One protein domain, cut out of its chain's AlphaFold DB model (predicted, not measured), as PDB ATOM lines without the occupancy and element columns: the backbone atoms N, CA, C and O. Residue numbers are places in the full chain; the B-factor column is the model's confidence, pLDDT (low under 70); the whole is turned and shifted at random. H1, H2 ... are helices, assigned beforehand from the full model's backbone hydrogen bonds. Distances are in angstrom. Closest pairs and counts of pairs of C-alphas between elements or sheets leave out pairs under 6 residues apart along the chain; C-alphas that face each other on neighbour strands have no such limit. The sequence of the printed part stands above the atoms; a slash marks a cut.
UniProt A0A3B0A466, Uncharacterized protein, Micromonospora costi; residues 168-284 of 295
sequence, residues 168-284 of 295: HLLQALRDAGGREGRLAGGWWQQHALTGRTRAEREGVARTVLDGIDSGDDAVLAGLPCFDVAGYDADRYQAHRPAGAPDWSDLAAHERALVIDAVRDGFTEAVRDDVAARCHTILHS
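This is residues 168 to 284 of the 295 residues of an uncharacterized protein of Micromonospora costi (UniProt A0A3B0A466). Two long helices, H1 and H5, cross near their middles as a narrow X, run the same way and make the long axis of a rod. At one end H2 folds back over the last part of H5, with short H3 after it; from there a long link returns lengthwise to the other end, where short H4 and a second long link lead into H5. The printed part has 117 residues with five named helices, in the order H1 H2 H3 H4 H5, and no named strand; the class is all helix. The whole is only just loose, close to compact, with a radius of gyration of the C-alphas of 16.5 A, and the C-alphas span 53 by 24 by 22 A.

H1, residues 168 to 193, begins with C-alpha 168 at (159.913, 132.221, 150.106) and is 37.1 A long from first to last C-alpha. H2 takes residues 198 to 214, 24.2 A, beginning at C-alpha 198 at (127.939, 106.510, 135.640). H3 is residues 217 to 220, 5.0 A, and H4 is residues 233 to 237, 6.0 A. H5, residues 252 to 283, is the longest helix at 46.6 A and ends with C-alpha 283 at (132.646, 106.641, 146.606).

H1 and H5 touch, with 59 pairs of C-alphas within 8 A; the closest are those of Gly 177 and Phe 266, 4.2 A apart. Their lines stand at a steep tilt of 40 degrees, the same way. H1 and H2 are close but not clearly touching; their closest C-alphas are those of Leu 193 and Arg 201, 5.8 A apart. They run opposite ways at 35.2 degrees, only just a steep tilt. H2 touches H5, which meets it with residues 271 to 282 alone; the closest C-alphas, of Ala 205 and Cys 278, are 4.6 A apart. This pair runs opposite ways at a steep tilt of 45 degrees. H2 touches H3 with residues 208 to 212 alone; the closest C-alphas, of Gly 211 and Val 219, are 5.5 A apart. H3 and H5 are only just apart, at 8.3 A. H4 touches no helix; H4 and H5 are near each other, with 5 pairs of C-alphas within 10 A. H1 and H4 are only just apart, at 8.1 A. In H1, H2, H4 and H5 every O i to N i+4 pair is within hydrogen-bond range; H3 is too short for such a pair, and its 1 pair of O i and N i+3 is not within range.

The two C-alphas farthest apart, those of Ala 199 and Asp 249, are 53.1 A apart. The printed part has no cut. The links H1 to H2 and H2 to H3 are tight; residues 221 to 232 and 238 to 251 are long links. The mean pLDDT of the printed part is 94.9, and no printed residue is under 70.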
ATOM      1  N   HIS A 168     161.298 131.770 149.966       94.69
ATOM      2  CA  HIS A 168     159.913 132.221 150.106       94.69
ATOM      3  C   HIS A 168     159.293 132.618 148.764       94.69
ATOM      4  O   HIS A 168     158.118 132.328 148.530       94.69
ATOM      5  N   LEU A 169     160.079 133.212 147.860       95.88
ATOM      6  CA  LEU A 169     159.657 133.488 146.487       95.88
ATOM      7  C   LEU A 169     159.320 132.184 145.753       95.88
ATOM      8  O   LEU A 169     158.232 132.063 145.192       95.88
ATOM      9  N   LEU A 170     160.219 131.196 145.798       97.00
ATOM     10  CA  LEU A 170     160.001 129.905 145.138       97.00
ATOM     11  C   LEU A 170     158.776 129.174 145.697       97.00
ATOM     12  O   LEU A 170     157.992 128.622 144.926       97.00
ATOM     13  N   GLN A 171     158.567 129.208 147.016       97.38
ATOM     14  CA  GLN A 171     157.381 128.608 147.626       97.38
ATOM     15  C   GLN A 171     156.092 129.331 147.210       97.38
ATOM     16  O   GLN A 171     155.129 128.672 146.833       97.38
ATOM     17  N   ALA A 172     156.069 130.667 147.206       97.06
ATOM     18  CA  ALA A 172     154.894 131.434 146.784       97.06
ATOM     19  C   ALA A 172     154.505 131.144 145.322       97.06
ATOM     20  O   ALA A 172     153.321 131.050 144.985       97.06
ATOM     21  N   LEU A 173     155.506 130.968 144.459       97.94
ATOM     22  CA  LEU A 173     155.324 130.600 143.058       97.94
ATOM     23  C   LEU A 173     154.865 129.147 142.896       97.94
ATOM     24  O   LEU A 173     153.960 128.886 142.102       97.94
ATOM     25  N   ARG A 174     155.399 128.215 143.694       98.19
ATOM     26  CA  ARG A 174     154.883 126.840 143.777       98.19
ATOM     27  C   ARG A 174     153.413 126.830 144.202       98.19
ATOM     28  O   ARG A 174     152.597 126.179 143.555       98.19
ATOM     29  N   ASP A 175     153.038 127.611 145.213       97.94
ATOM     30  CA  ASP A 175     151.648 127.732 145.666       97.94
ATOM     31  C   ASP A 175     150.739 128.335 144.585       97.94
ATOM     32  O   ASP A 175     149.564 127.966 144.472       97.94
ATOM     33  N   ALA A 176     151.262 129.272 143.785       97.50
ATOM     34  CA  ALA A 176     150.556 129.831 142.636       97.50
ATOM     35  C   ALA A 176     150.307 128.779 141.554       97.50
ATOM     36  O   ALA A 176     149.153 128.592 141.162       97.50
ATOM     37  N   GLY A 177     151.345 128.032 141.169       97.75
ATOM     38  CA  GLY A 177     151.210 126.879 140.280       97.75
ATOM     39  C   GLY A 177     150.188 125.876 140.810       97.75
ATOM     40  O   GLY A 177     149.314 125.435 140.071       97.75
ATOM     41  N   GLY A 178     150.197 125.605 142.117       98.31
ATOM     42  CA  GLY A 178     149.225 124.716 142.752       98.31
ATOM     43  C   GLY A 178     147.773 125.198 142.657       98.31
ATOM     44  O   GLY A 178     146.858 124.391 142.487       98.31
ATOM     45  N   ARG A 179     147.523 126.514 142.728       97.94
ATOM     46  CA  ARG A 179     146.177 127.076 142.498       97.94
ATOM     47  C   ARG A 179     145.726 126.874 141.054       97.94
ATOM     48  O   ARG A 179     144.594 126.448 140.836       97.94
ATOM     49  N   GLU A 180     146.598 127.155 140.091       96.88
ATOM     50  CA  GLU A 180     146.313 126.938 138.670       96.88
ATOM     51  C   GLU A 180     146.088 125.451 138.357       96.88
ATOM     52  O   GLU A 180     145.155 125.110 137.630       96.88
ATOM     53  N   GLY A 181     146.877 124.562 138.965       97.62
ATOM     54  CA  GLY A 181     146.750 123.115 138.809       97.62
ATOM     55  C   GLY A 181     145.396 122.585 139.283       97.62
ATOM     56  O   GLY A 181     144.744 121.829 138.567       97.62
ATOM     57  N   ARG A 182     144.892 123.062 140.430       98.06
ATOM     58  CA  ARG A 182     143.535 122.714 140.900       98.06
ATOM     59  C   ARG A 182     142.434 123.189 139.951       98.06
ATOM     60  O   ARG A 182     141.449 122.483 139.743       98.06
ATOM     61  N   LEU A 183     142.585 124.371 139.349       96.88
ATOM     62  CA  LEU A 183     141.640 124.837 138.327       96.88
ATOM     63  C   LEU A 183     141.675 123.919 137.100       96.88
ATOM     64  O   LEU A 183     140.622 123.516 136.605       96.88
ATOM     65  N   ALA A 184     142.872 123.541 136.646       96.44
ATOM     66  CA  ALA A 184     143.057 122.615 135.535       96.44
ATOM     67  C   ALA A 184     142.471 121.219 135.821       96.44
ATOM     68  O   ALA A 184     141.845 120.636 134.937       96.44
ATOM     69  N   GLY A 185     142.583 120.712 137.054       95.25
ATOM     70  CA  GLY A 185     141.917 119.479 137.491       95.25
ATOM     71  C   GLY A 185     140.385 119.554 137.386       95.25
ATOM     72  O   GLY A 185     139.738 118.616 136.913       95.25
ATOM     73  N   GLY A 186     139.796 120.711 137.706       93.56
ATOM     74  CA  GLY A 186     138.372 120.982 137.477       93.56
ATOM     75  C   GLY A 186     137.972 120.939 135.995       93.56
ATOM     76  O   GLY A 186     136.981 120.293 135.639       93.56
ATOM     77  N   TRP A 187     138.761 121.568 135.119       94.19
ATOM     78  CA  TRP A 187     138.552 121.516 133.664       94.19
ATOM     79  C   TRP A 187     138.684 120.100 133.108       94.19
ATOM     80  O   TRP A 187     137.864 119.672 132.294       94.19
ATOM     81  N   TRP A 188     139.680 119.351 133.584       96.06
ATOM     82  CA  TRP A 188     139.855 117.950 133.228       96.06
ATOM     83  C   TRP A 188     138.608 117.134 133.561       96.06
ATOM     84  O   TRP A 188     138.119 116.418 132.693       96.06
ATOM     85  N   GLN A 189     138.036 117.285 134.760       94.25
ATOM     86  CA  GLN A 189     136.815 116.566 135.130       94.25
ATOM     87  C   GLN A 189     135.672 116.884 134.163       94.25
ATOM     88  O   GLN A 189     134.981 115.971 133.711       94.25
ATOM     89  N   GLN A 190     135.475 118.159 133.824       92.75
ATOM     90  CA  GLN A 190     134.438 118.551 132.874       92.75
ATOM     91  C   GLN A 190     134.667 117.892 131.510       92.75
ATOM     92  O   GLN A 190     133.760 117.253 130.986       92.75
ATOM     93  N   HIS A 191     135.872 117.974 130.954       92.50
ATOM     94  CA  HIS A 191     136.150 117.434 129.625       92.50
ATOM     95  C   HIS A 191     136.148 115.897 129.587       92.50
ATOM     96  O   HIS A 191     135.619 115.282 128.663       92.50
ATOM     97  N   ALA A 192     136.733 115.253 130.596       91.69
ATOM     98  CA  ALA A 192     136.901 113.809 130.628       91.69
ATOM     99  C   ALA A 192     135.608 113.075 130.993       91.69
ATOM    100  O   ALA A 192     135.428 111.940 130.551       91.69
ATOM    101  N   LEU A 193     134.718 113.684 131.785       92.31
ATOM    102  CA  LEU A 193     133.596 112.976 132.410       92.31
ATOM    103  C   LEU A 193     132.212 113.486 131.990       92.31
ATOM    104  O   LEU A 193     131.235 112.755 132.170       92.31
ATOM    105  N   THR A 194     132.090 114.692 131.426       90.62
ATOM    106  CA  THR A 194     130.785 115.203 130.966       90.62
ATOM    107  C   THR A 194     130.248 114.361 129.810       90.62
ATOM    108  O   THR A 194     130.990 113.947 128.924       90.62
ATOM    109  N   GLY A 195     128.942 114.083 129.830       92.12
ATOM    110  CA  GLY A 195     128.270 113.276 128.806       92.12
ATOM    111  C   GLY A 195     128.465 111.762 128.947       92.12
ATOM    112  O   GLY A 195     127.852 111.012 128.193       92.12
ATOM    113  N   ARG A 196     129.263 111.297 129.919       94.44
ATOM    114  CA  ARG A 196     129.450 109.869 130.201       94.44
ATOM    115  C   ARG A 196     128.422 109.337 131.194       94.44
ATOM    116  O   ARG A 196     128.058 109.996 132.174       94.44
ATOM    117  N   THR A 197     128.020 108.089 130.991       95.50
ATOM    118  CA  THR A 197     127.226 107.332 131.965       95.50
ATOM    119  C   THR A 197     127.998 107.152 133.273       95.50
ATOM    120  O   THR A 197     129.214 107.339 133.349       95.50
ATOM    121  N   ARG A 198     127.297 106.781 134.347       93.25
ATOM    122  CA  ARG A 198     127.939 106.510 135.640       93.25
ATOM    123  C   ARG A 198     129.009 105.413 135.535       93.25
ATOM    124  O   ARG A 198     130.131 105.635 135.977       93.25
ATOM    125  N   ALA A 199     128.691 104.286 134.899       95.19
ATOM    126  CA  ALA A 199     129.618 103.163 134.749       95.19
ATOM    127  C   ALA A 199     130.890 103.549 133.974       95.19
ATOM    128  O   ALA A 199     131.992 103.165 134.358       95.19
ATOM    129  N   GLU A 200     130.759 104.362 132.920       96.19
ATOM    130  CA  GLU A 200     131.910 104.875 132.169       96.19
ATOM    131  C   GLU A 200     132.761 105.836 133.001       96.19
ATOM    132  O   GLU A 200     133.986 105.762 132.944       96.19
ATOM    133  N   ARG A 201     132.136 106.726 133.785       96.31
ATOM    134  CA  ARG A 201     132.859 107.641 134.685       96.31
ATOM    135  C   ARG A 201     133.637 106.880 135.752       96.31
ATOM    136  O   ARG A 201     134.800 107.190 135.982       96.31
ATOM    137  N   GLU A 202     133.026 105.869 136.360       96.50
ATOM    138  CA  GLU A 202     133.710 104.991 137.311       96.50
ATOM    139  C   GLU A 202     134.847 104.204 136.641       96.50
ATOM    140  O   GLU A 202     135.918 104.058 137.221       96.50
ATOM    141  N   GLY A 203     134.644 103.720 135.410       96.88
ATOM    142  CA  GLY A 203     135.690 103.067 134.619       96.88
ATOM    143  C   GLY A 203     136.895 103.979 134.389       96.88
ATOM    144  O   GLY A 203     138.018 103.595 134.700       96.88
ATOM    145  N   VAL A 204     136.657 105.211 133.925       96.75
ATOM    146  CA  VAL A 204     137.708 106.227 133.746       96.75
ATOM    147  C   VAL A 204     138.403 106.542 135.071       96.75
ATOM    148  O   VAL A 204     139.626 106.604 135.106       96.75
ATOM    149  N   ALA A 205     137.647 106.707 136.159       97.25
ATOM    150  CA  ALA A 205     138.209 107.028 137.468       97.25
ATOM    151  C   ALA A 205     139.152 105.934 137.994       97.25
ATOM    152  O   ALA A 205     140.220 106.273 138.495       97.25
ATOM    153  N   ARG A 206     138.801 104.647 137.840       98.06
ATOM    154  CA  ARG A 206     139.692 103.529 138.216       98.06
ATOM    155  C   ARG A 206     140.967 103.531 137.381       98.06
ATOM    156  O   ARG A 206     142.046 103.561 137.948       98.06
ATOM    157  N   THR A 207     140.843 103.596 136.052       97.69
ATOM    158  CA  THR A 207     142.007 103.606 135.149       97.69
ATOM    159  C   THR A 207     142.969 104.751 135.459       97.69
ATOM    160  O   THR A 207     144.182 104.568 135.426       97.69
ATOM    161  N   VAL A 208     142.437 105.943 135.743       97.62
ATOM    162  CA  VAL A 208     143.259 107.116 136.050       97.62
ATOM    163  C   VAL A 208     143.942 106.976 137.407       97.62
ATOM    164  O   VAL A 208     145.128 107.267 137.488       97.62
ATOM    165  N   LEU A 209     143.241 106.506 138.444       97.94
ATOM    166  CA  LEU A 209     143.855 106.258 139.755       97.94
ATOM    167  C   LEU A 209     144.955 105.201 139.670       97.94
ATOM    168  O   LEU A 209     146.073 105.474 140.093       97.94
ATOM    169  N   ASP A 210     144.676 104.061 139.036       97.31
ATOM    170  CA  ASP A 210     145.659 102.991 138.860       97.31
ATOM    171  C   ASP A 210     146.905 103.507 138.124       97.31
ATOM    172  O   ASP A 210     148.030 103.231 138.535       97.31
ATOM    173  N   GLY A 211     146.716 104.309 137.067       96.31
ATOM    174  CA  GLY A 211     147.819 104.909 136.318       96.31
ATOM    175  C   GLY A 211     148.594 105.974 137.096       96.31
ATOM    176  O   GLY A 211     149.815 106.064 136.965       96.31
ATOM    177  N   ILE A 212     147.919 106.769 137.930       95.25
ATOM    178  CA  ILE A 212     148.569 107.723 138.834       95.25
ATOM    179  C   ILE A 212     149.405 106.974 139.881       95.25
ATOM    180  O   ILE A 212     150.545 107.369 140.131       95.25
ATOM    181  N   ASP A 213     148.881 105.900 140.468       94.94
ATOM    182  CA  ASP A 213     149.559 105.120 141.506       94.94
ATOM    183  C   ASP A 213     150.740 104.319 140.945       94.94
ATOM    184  O   ASP A 213     151.797 104.239 141.576       94.94
ATOM    185  N   SER A 214     150.609 103.777 139.730       95.38
ATOM    186  CA  SER A 214     151.684 103.037 139.060       95.38
ATOM    187  C   SER A 214     152.734 103.932 138.395       95.38
ATOM    188  O   SER A 214     153.762 103.423 137.949       95.38
ATOM    189  N   GLY A 215     152.473 105.238 138.276       94.06
ATOM    190  CA  GLY A 215     153.304 106.154 137.493       94.06
ATOM    191  C   GLY A 215     153.295 105.829 135.996       94.06
ATOM    192  O   GLY A 215     154.340 105.883 135.355       94.06
ATOM    193  N   ASP A 216     152.143 105.439 135.444       94.88
ATOM    194  CA  ASP A 216     151.995 105.160 134.013       94.88
ATOM    195  C   ASP A 216     152.145 106.451 133.189       94.88
ATOM    196  O   ASP A 216     151.276 107.328 133.207       94.88
ATOM    197  N   ASP A 217     153.233 106.536 132.419       90.56
ATOM    198  CA  ASP A 217     153.546 107.657 131.530       90.56
ATOM    199  C   ASP A 217     152.391 108.015 130.579       90.56
ATOM    200  O   ASP A 217     152.199 109.189 130.261       90.56
ATOM    201  N   ALA A 218     151.610 107.036 130.108       89.88
ATOM    202  CA  ALA A 218     150.500 107.286 129.192       89.88
ATOM    203  C   ALA A 218     149.322 107.979 129.891       89.88
ATOM    204  O   ALA A 218     148.690 108.858 129.301       89.88
ATOM    205  N   VAL A 219     149.045 107.613 131.145       92.94
ATOM    206  CA  VAL A 219     148.011 108.261 131.963       92.94
ATOM    207  C   VAL A 219     148.472 109.648 132.391       92.94
ATOM    208  O   VAL A 219     147.726 110.610 132.219       92.94
ATOM    209  N   LEU A 220     149.719 109.779 132.857       91.25
ATOM    210  CA  LEU A 220     150.294 111.065 133.260       91.25
ATOM    211  C   LEU A 220     150.368 112.057 132.091       91.25
ATOM    212  O   LEU A 220     150.068 113.234 132.271       91.25
ATOM    213  N   ALA A 221     150.675 111.590 130.875       91.19
ATOM    214  CA  ALA A 221     150.642 112.419 129.667       91.19
ATOM    215  C   ALA A 221     149.223 112.857 129.253       91.19
ATOM    216  O   ALA A 221     149.083 113.781 128.453       91.19
ATOM    217  N   GLY A 222     148.181 112.190 129.757       91.25
ATOM    218  CA  GLY A 222     146.780 112.550 129.534       91.25
ATOM    219  C   GLY A 222     146.216 113.550 130.549       91.25
ATOM    220  O   GLY A 222     145.098 114.038 130.359       91.25
ATOM    221  N   LEU A 223     146.954 113.853 131.619       94.31
ATOM    222  CA  LEU A 223     146.571 114.872 132.593       94.31
ATOM    223  C   LEU A 223     146.879 116.281 132.063       94.31
ATOM    224  O   LEU A 223     147.738 116.442 131.193       94.31
ATOM    225  N   PRO A 224     146.202 117.325 132.581       96.00
ATOM    226  CA  PRO A 224     146.577 118.701 132.288       96.00
ATOM    227  C   PRO A 224     148.069 118.942 132.528       96.00
ATOM    228  O   PRO A 224     148.594 118.631 133.596       96.00
ATOM    229  N   CYS A 225     148.742 119.521 131.538       92.81
ATOM    230  CA  CYS A 225     150.162 119.835 131.599       92.81
ATOM    231  C   CYS A 225     150.387 121.346 131.703       92.81
ATOM    232  O   CYS A 225     149.648 122.144 131.124       92.81
ATOM    233  N   PHE A 226     151.443 121.732 132.413       91.44
ATOM    234  CA  PHE A 226     151.854 123.125 132.506       91.44
ATOM    235  C   PHE A 226     152.450 123.606 131.175       91.44
ATOM    236  O   PHE A 226     153.392 122.999 130.658       91.44
ATOM    237  N   ASP A 227     151.933 124.711 130.636       91.50
ATOM    238  CA  ASP A 227     152.492 125.349 129.443       91.50
ATOM    239  C   ASP A 227     153.702 126.219 129.809       91.50
ATOM    240  O   ASP A 227     153.569 127.372 130.219       91.50
ATOM    241  N   VAL A 228     154.895 125.642 129.647       86.12
ATOM    242  CA  VAL A 228     156.170 126.334 129.876       86.12
ATOM    243  C   VAL A 228     156.387 127.468 128.871       86.12
ATOM    244  O   VAL A 228     156.984 128.481 129.224       86.12
ATOM    245  N   ALA A 229     155.924 127.317 127.626       81.75
ATOM    246  CA  ALA A 229     156.136 128.322 126.585       81.75
ATOM    247  C   ALA A 229     155.289 129.580 126.828       81.75
ATOM    248  O   ALA A 229     155.707 130.677 126.464       81.75
ATOM    249  N   GLY A 230     154.131 129.414 127.469       81.31
ATOM    250  CA  GLY A 230     153.236 130.491 127.885       81.31
ATOM    251  C   GLY A 230     153.529 131.087 129.267       81.31
ATOM    252  O   GLY A 230     152.694 131.832 129.779       81.31
ATOM    253  N   TYR A 231     154.648 130.749 129.922       86.12
ATOM    254  CA  TYR A 231     155.035 131.401 131.177       86.12
ATOM    255  C   TYR A 231     155.955 132.595 130.906       86.12
ATOM    256  O   TYR A 231     157.102 132.434 130.485       86.12
ATOM    257  N   ASP A 232     155.446 133.799 131.154       91.38
ATOM    258  CA  ASP A 232     156.094 135.063 130.821       91.38
ATOM    259  C   ASP A 232     156.231 136.005 132.032       91.38
ATOM    260  O   ASP A 232     155.945 135.655 133.183       91.38
ATOM    261  N   ALA A 233     156.718 137.219 131.760       94.38
ATOM    262  CA  ALA A 233     156.910 138.255 132.768       94.38
ATOM    263  C   ALA A 233     155.598 138.647 133.463       94.38
ATOM    264  O   ALA A 233     155.608 138.892 134.668       94.38
ATOM    265  N   ASP A 234     154.483 138.674 132.731       95.06
ATOM    266  CA  ASP A 234     153.180 139.086 133.253       95.06
ATOM    267  C   ASP A 234     152.635 138.041 134.229       95.06
ATOM    268  O   ASP A 234     152.162 138.378 135.319       95.06
ATOM    269  N   ARG A 235     152.775 136.754 133.896       93.06
ATOM    270  CA  ARG A 235     152.363 135.657 134.781       93.06
ATOM    271  C   ARG A 235     153.240 135.550 136.025       93.06
ATOM    272  O   ARG A 235     152.726 135.302 137.116       93.06
ATOM    273  N   TYR A 236     154.542 135.807 135.900       96.94
ATOM    274  CA  TYR A 236     155.414 135.974 137.064       96.94
ATOM    275  C   TYR A 236     154.964 137.150 137.940       96.94
ATOM    276  O   TYR A 236     154.788 136.999 139.151       96.94
ATOM    277  N   GLN A 237     154.713 138.311 137.330       96.06
ATOM    278  CA  GLN A 237     154.290 139.527 138.021       96.06
ATOM    279  C   GLN A 237     152.973 139.333 138.787       96.06
ATOM    280  O   GLN A 237     152.830 139.845 139.895       96.06
ATOM    281  N   ALA A 238     152.034 138.564 138.232       94.94
ATOM    282  CA  ALA A 238     150.751 138.254 138.862       94.94
ATOM    283  C   ALA A 238     150.867 137.378 140.125       94.94
ATOM    284  O   ALA A 238     149.909 137.276 140.899       94.94
ATOM    285  N   HIS A 239     152.001 136.705 140.333       94.25
ATOM    286  CA  HIS A 239     152.170 135.710 141.395       94.25
ATOM    287  C   HIS A 239     153.330 135.990 142.344       94.25
ATOM    288  O   HIS A 239     153.377 135.394 143.423       94.25
ATOM    289  N   ARG A 240     154.249 136.889 141.978       95.06
ATOM    290  CA  ARG A 240     155.377 137.226 142.840       95.06
ATOM    291  C   ARG A 240     154.902 137.918 144.130       95.06
ATOM    292  O   ARG A 240     154.021 138.780 144.083       95.06
ATOM    293  N   PRO A 241     155.488 137.588 145.292       95.19
ATOM    294  CA  PRO A 241     155.267 138.331 146.521       95.19
ATOM    295  C   PRO A 241     155.809 139.764 146.412       95.19
ATOM    296  O   PRO A 241     156.730 140.059 145.644       95.19
ATOM    297  N   ALA A 242     155.238 140.669 147.209       93.75
ATOM    298  CA  ALA A 242     155.687 142.054 147.272       93.75
ATOM    299  C   ALA A 242     157.159 142.130 147.711       93.75
ATOM    300  O   ALA A 242     157.552 141.498 148.689       93.75
ATOM    301  N   GLY A 243     157.963 142.912 146.989       93.00
ATOM    302  CA  GLY A 243     159.398 143.059 147.255       93.00
ATOM    303  C   GLY A 243     160.295 142.013 146.585       93.00
ATOM    304  O   GLY A 243     161.513 142.137 146.682       93.00
ATOM    305  N   ALA A 244     159.737 141.027 145.871       95.31
ATOM    306  CA  ALA A 244     160.531 140.149 145.010       95.31
ATOM    307  C   ALA A 244     161.162 140.931 143.837       95.31
ATOM    308  O   ALA A 244     160.593 141.946 143.429       95.31
ATOM    309  N   PRO A 245     162.279 140.470 143.247       96.12
ATOM    310  CA  PRO A 245     162.856 141.085 142.050       96.12
ATOM    311  C   PRO A 245     161.872 141.112 140.874       96.12
ATOM    312  O   PRO A 245     161.012 140.228 140.764       96.12
ATOM    313  N   ASP A 246     162.005 142.092 139.981       96.69
ATOM    314  CA  ASP A 246     161.265 142.092 138.719       96.69
ATOM    315  C   ASP A 246     161.795 141.000 137.780       96.69
ATOM    316  O   ASP A 246     162.944 140.567 137.865       96.69
ATOM    317  N   TRP A 247     160.958 140.542 136.844       96.19
ATOM    318  CA  TRP A 247     161.334 139.477 135.905       96.19
ATOM    319  C   TRP A 247     162.590 139.818 135.088       96.19
ATOM    320  O   TRP A 247     163.428 138.951 134.821       96.19
ATOM    321  N   SER A 248     162.732 141.090 134.696       95.94
ATOM    322  CA  SER A 248     163.900 141.599 133.970       95.94
ATOM    323  C   SER A 248     165.192 141.488 134.771       95.94
ATOM    324  O   SER A 248     166.246 141.297 134.164       95.94
ATOM    325  N   ASP A 249     165.095 141.549 136.099       95.44
ATOM    326  CA  ASP A 249     166.235 141.575 137.013       95.44
ATOM    327  C   ASP A 249     166.723 140.166 137.355       95.44
ATOM    328  O   ASP A 249     167.880 139.987 137.729       95.44
ATOM    329  N   LEU A 250     165.864 139.158 137.173       94.38
ATOM    330  CA  LEU A 250     166.242 137.757 137.310       94.38
ATOM    331  C   LEU A 250     167.213 137.347 136.199       94.38
ATOM    332  O   LEU A 250     166.943 137.527 135.003       94.38
ATOM    333  N   ALA A 251     168.309 136.703 136.584       93.44
ATOM    334  CA  ALA A 251     169.207 136.033 135.659       93.44
ATOM    335  C   ALA A 251     168.508 134.845 134.970       93.44
ATOM    336  O   ALA A 251     167.536 134.277 135.464       93.44
ATOM    337  N   ALA A 252     169.030 134.405 133.821       90.12
ATOM    338  CA  ALA A 252     168.407 133.330 133.039       90.12
ATOM    339  C   ALA A 252     168.209 132.020 133.831       90.12
ATOM    340  O   ALA A 252     167.190 131.352 133.676       90.12
ATOM    341  N   HIS A 253     169.162 131.668 134.698       90.25
ATOM    342  CA  HIS A 253     169.061 130.479 135.546       90.25
ATOM    343  C   HIS A 253     168.011 130.640 136.659       90.25
ATOM    344  O   HIS A 253     167.313 129.688 136.984       90.25
ATOM    345  N   GLU A 254     167.844 131.846 137.200       94.31
ATOM    346  CA  GLU A 254     166.826 132.166 138.205       94.31
ATOM    347  C   GLU A 254     165.419 132.107 137.612       94.31
ATOM    348  O   GLU A 254     164.514 131.537 138.218       94.31
ATOM    349  N   ARG A 255     165.247 132.610 136.383       95.56
ATOM    350  CA  ARG A 255     163.995 132.460 135.626       95.56
ATOM    351  C   ARG A 255     163.639 130.991 135.412       95.56
ATOM    352  O   ARG A 255     162.476 130.630 135.546       95.56
ATOM    353  N   ALA A 256     164.628 130.141 135.122       93.50
ATOM    354  CA  ALA A 256     164.409 128.701 135.005       93.50
ATOM    355  C   ALA A 256     163.950 128.082 136.338       93.50
ATOM    356  O   ALA A 256     162.964 127.353 136.346       93.50
ATOM    357  N   LEU A 257     164.582 128.441 137.464       94.88
ATOM    358  CA  LEU A 257     164.168 127.980 138.799       94.88
ATOM    359  C   LEU A 257     162.746 128.428 139.164       94.88
ATOM    360  O   LEU A 257     161.983 127.658 139.740       94.88
ATOM    361  N   VAL A 258     162.379 129.661 138.811       96.94
ATOM    362  CA  VAL A 258     161.021 130.189 138.986       96.94
ATOM    363  C   VAL A 258     160.008 129.384 138.172       96.94
ATOM    364  O   VAL A 258     159.000 128.944 138.723       96.94
ATOM    365  N   ILE A 259     160.281 129.154 136.884       95.94
ATOM    366  CA  ILE A 259     159.416 128.356 136.003       95.94
ATOM    367  C   ILE A 259     159.265 126.932 136.545       95.94
ATOM    368  O   ILE A 259     158.152 126.408 136.588       95.94
ATOM    369  N   ASP A 260     160.365 126.317 136.983       96.12
ATOM    370  CA  ASP A 260     160.361 124.976 137.559       96.12
ATOM    371  C   ASP A 260     159.517 124.922 138.842       96.12
ATOM    372  O   ASP A 260     158.688 124.026 138.980       96.12
ATOM    373  N   ALA A 261     159.633 125.909 139.738       97.25
ATOM    374  CA  ALA A 261     158.843 125.955 140.970       97.25
ATOM    375  C   ALA A 261     157.328 126.025 140.701       97.25
ATOM    376  O   ALA A 261     156.555 125.296 141.329       97.25
ATOM    377  N   VAL A 262     156.900 126.858 139.744       96.88
ATOM    378  CA  VAL A 262     155.486 126.940 139.337       96.88
ATOM    379  C   VAL A 262     155.036 125.634 138.685       96.88
ATOM    380  O   VAL A 262     153.983 125.105 139.044       96.88
ATOM    381  N   ARG A 263     155.833 125.091 137.756       96.94
ATOM    382  CA  ARG A 263     155.534 123.828 137.067       96.94
ATOM    383  C   ARG A 263     155.363 122.678 138.053       96.94
ATOM    384  O   ARG A 263     154.428 121.892 137.901       96.94
ATOM    385  N   ASP A 264     156.243 122.578 139.041       97.50
ATOM    386  CA  ASP A 264     156.192 121.536 140.062       97.50
ATOM    387  C   ASP A 264     154.897 121.638 140.868       97.50
ATOM    388  O   ASP A 264     154.156 120.662 140.960       97.50
ATOM    389  N   GLY A 265     154.579 122.837 141.375       97.75
ATOM    390  CA  GLY A 265     153.346 123.069 142.130       97.75
ATOM    391  C   GLY A 265     152.086 122.787 141.315       97.75
ATOM    392  O   GLY A 265     151.141 122.189 141.821       97.75
ATOM    393  N   PHE A 266     152.082 123.166 140.035       98.00
ATOM    394  CA  PHE A 266     150.999 122.840 139.111       98.00
ATOM    395  C   PHE A 266     150.841 121.329 138.932       98.00
ATOM    396  O   PHE A 266     149.735 120.808 139.057       98.00
ATOM    397  N   THR A 267     151.937 120.625 138.649       96.38
ATOM    398  CA  THR A 267     151.923 119.189 138.332       96.38
ATOM    399  C   THR A 267     151.475 118.360 139.533       96.38
ATOM    400  O   THR A 267     150.636 117.472 139.387       96.38
ATOM    401  N   GLU A 268     151.991 118.680 140.722       97.69
ATOM    402  CA  GLU A 268     151.585 118.064 141.987       97.69
ATOM    403  C   GLU A 268     150.091 118.295 142.251       97.69
ATOM    404  O   GLU A 268     149.332 117.341 142.414       97.69
ATOM    405  N   ALA A 269     149.629 119.546 142.158       98.06
ATOM    406  CA  ALA A 269     148.232 119.872 142.418       98.06
ATOM    407  C   ALA A 269     147.251 119.266 141.401       98.06
ATOM    408  O   ALA A 269     146.146 118.897 141.790       98.06
ATOM    409  N   VAL A 270     147.619 119.157 140.117       98.06
ATOM    410  CA  VAL A 270     146.796 118.461 139.110       98.06
ATOM    411  C   VAL A 270     146.653 116.990 139.475       98.06
ATOM    412  O   VAL A 270     145.540 116.468 139.451       98.06
ATOM    413  N   ARG A 271     147.762 116.323 139.814       97.31
ATOM    414  CA  ARG A 271     147.754 114.906 140.182       97.31
ATOM    415  C   ARG A 271     146.855 114.661 141.394       97.31
ATOM    416  O   ARG A 271     145.977 113.801 141.323       97.31
ATOM    417  N   ASP A 272     147.029 115.451 142.447       97.62
ATOM    418  CA  ASP A 272     146.268 115.321 143.689       97.62
ATOM    419  C   ASP A 272     144.777 115.626 143.492       97.62
ATOM    420  O   ASP A 272     143.917 114.875 143.953       97.62
ATOM    421  N   ASP A 273     144.445 116.704 142.776       98.00
ATOM    422  CA  ASP A 273     143.055 117.116 142.548       98.00
ATOM    423  C   ASP A 273     142.312 116.125 141.636       98.00
ATOM    424  O   ASP A 273     141.164 115.763 141.910       98.00
ATOM    425  N   VAL A 274     142.970 115.619 140.586       98.06
ATOM    426  CA  VAL A 274     142.414 114.563 139.726       98.06
ATOM    427  C   VAL A 274     142.175 113.287 140.534       98.06
ATOM    428  O   VAL A 274     141.071 112.738 140.476       98.06
ATOM    429  N   ALA A 275     143.148 112.851 141.340       97.94
ATOM    430  CA  ALA A 275     142.997 111.677 142.196       97.94
ATOM    431  C   ALA A 275     141.834 111.841 143.192       97.94
ATOM    432  O   ALA A 275     140.961 110.973 143.284       97.94
ATOM    433  N   ALA A 276     141.740 112.987 143.873       97.50
ATOM    434  CA  ALA A 276     140.654 113.284 144.809       97.50
ATOM    435  C   ALA A 276     139.265 113.229 144.142       97.50
ATOM    436  O   ALA A 276     138.306 112.682 144.704       97.50
ATOM    437  N   ARG A 277     139.140 113.740 142.910       96.75
ATOM    438  CA  ARG A 277     137.890 113.682 142.134       96.75
ATOM    439  C   ARG A 277     137.555 112.259 141.704       96.75
ATOM    440  O   ARG A 277     136.395 111.859 141.806       96.75
ATOM    441  N   CYS A 278     138.544 111.482 141.265       97.19
ATOM    442  CA  CYS A 278     138.349 110.071 140.940       97.19
ATOM    443  C   CYS A 278     137.862 109.281 142.160       97.19
ATOM    444  O   CYS A 278     136.876 108.553 142.053       97.19
ATOM    445  N   HIS A 279     138.463 109.488 143.335       97.38
ATOM    446  CA  HIS A 279     137.970 108.890 144.575       97.38
ATOM    447  C   HIS A 279     136.529 109.305 144.875       97.38
ATOM    448  O   HIS A 279     135.702 108.440 145.152       97.38
ATOM    449  N   THR A 280     136.202 110.592 144.749       96.50
ATOM    450  CA  THR A 280     134.831 111.090 144.951       96.50
ATOM    451  C   THR A 280     133.827 110.373 144.043       96.50
ATOM    452  O   THR A 280     132.771 109.956 144.509       96.50
ATOM    453  N   ILE A 281     134.156 110.163 142.765       95.44
ATOM    454  CA  ILE A 281     133.289 109.454 141.806       95.44
ATOM    455  C   ILE A 281     133.051 108.006 142.231       95.44
ATOM    456  O   ILE A 281     131.920 107.531 142.167       95.44
ATOM    457  N   LEU A 282     134.102 107.315 142.678       95.69
ATOM    458  CA  LEU A 282     134.017 105.909 143.075       95.69
ATOM    459  C   LEU A 282     133.275 105.699 144.400       95.69
ATOM    460  O   LEU A 282     132.687 104.640 144.592       95.69
ATOM    461  N   HIS A 283     133.279 106.700 145.283       92.69
ATOM    462  CA  HIS A 283     132.646 106.641 146.606       92.69
ATOM    463  C   HIS A 283     131.320 107.412 146.679       92.69
ATOM    464  O   HIS A 283     130.730 107.527 147.751       92.69
ATOM    465  N   SER A 284     130.832 107.955 145.560       85.12
ATOM    466  CA  SER A 284     129.516 108.593 145.515       85.12
ATOM    467  C   SER A 284     128.427 107.521 145.599       85.12
ATOM    468  O   SER A 284     128.181 106.810 144.623       85.12
TER     469      SER A 284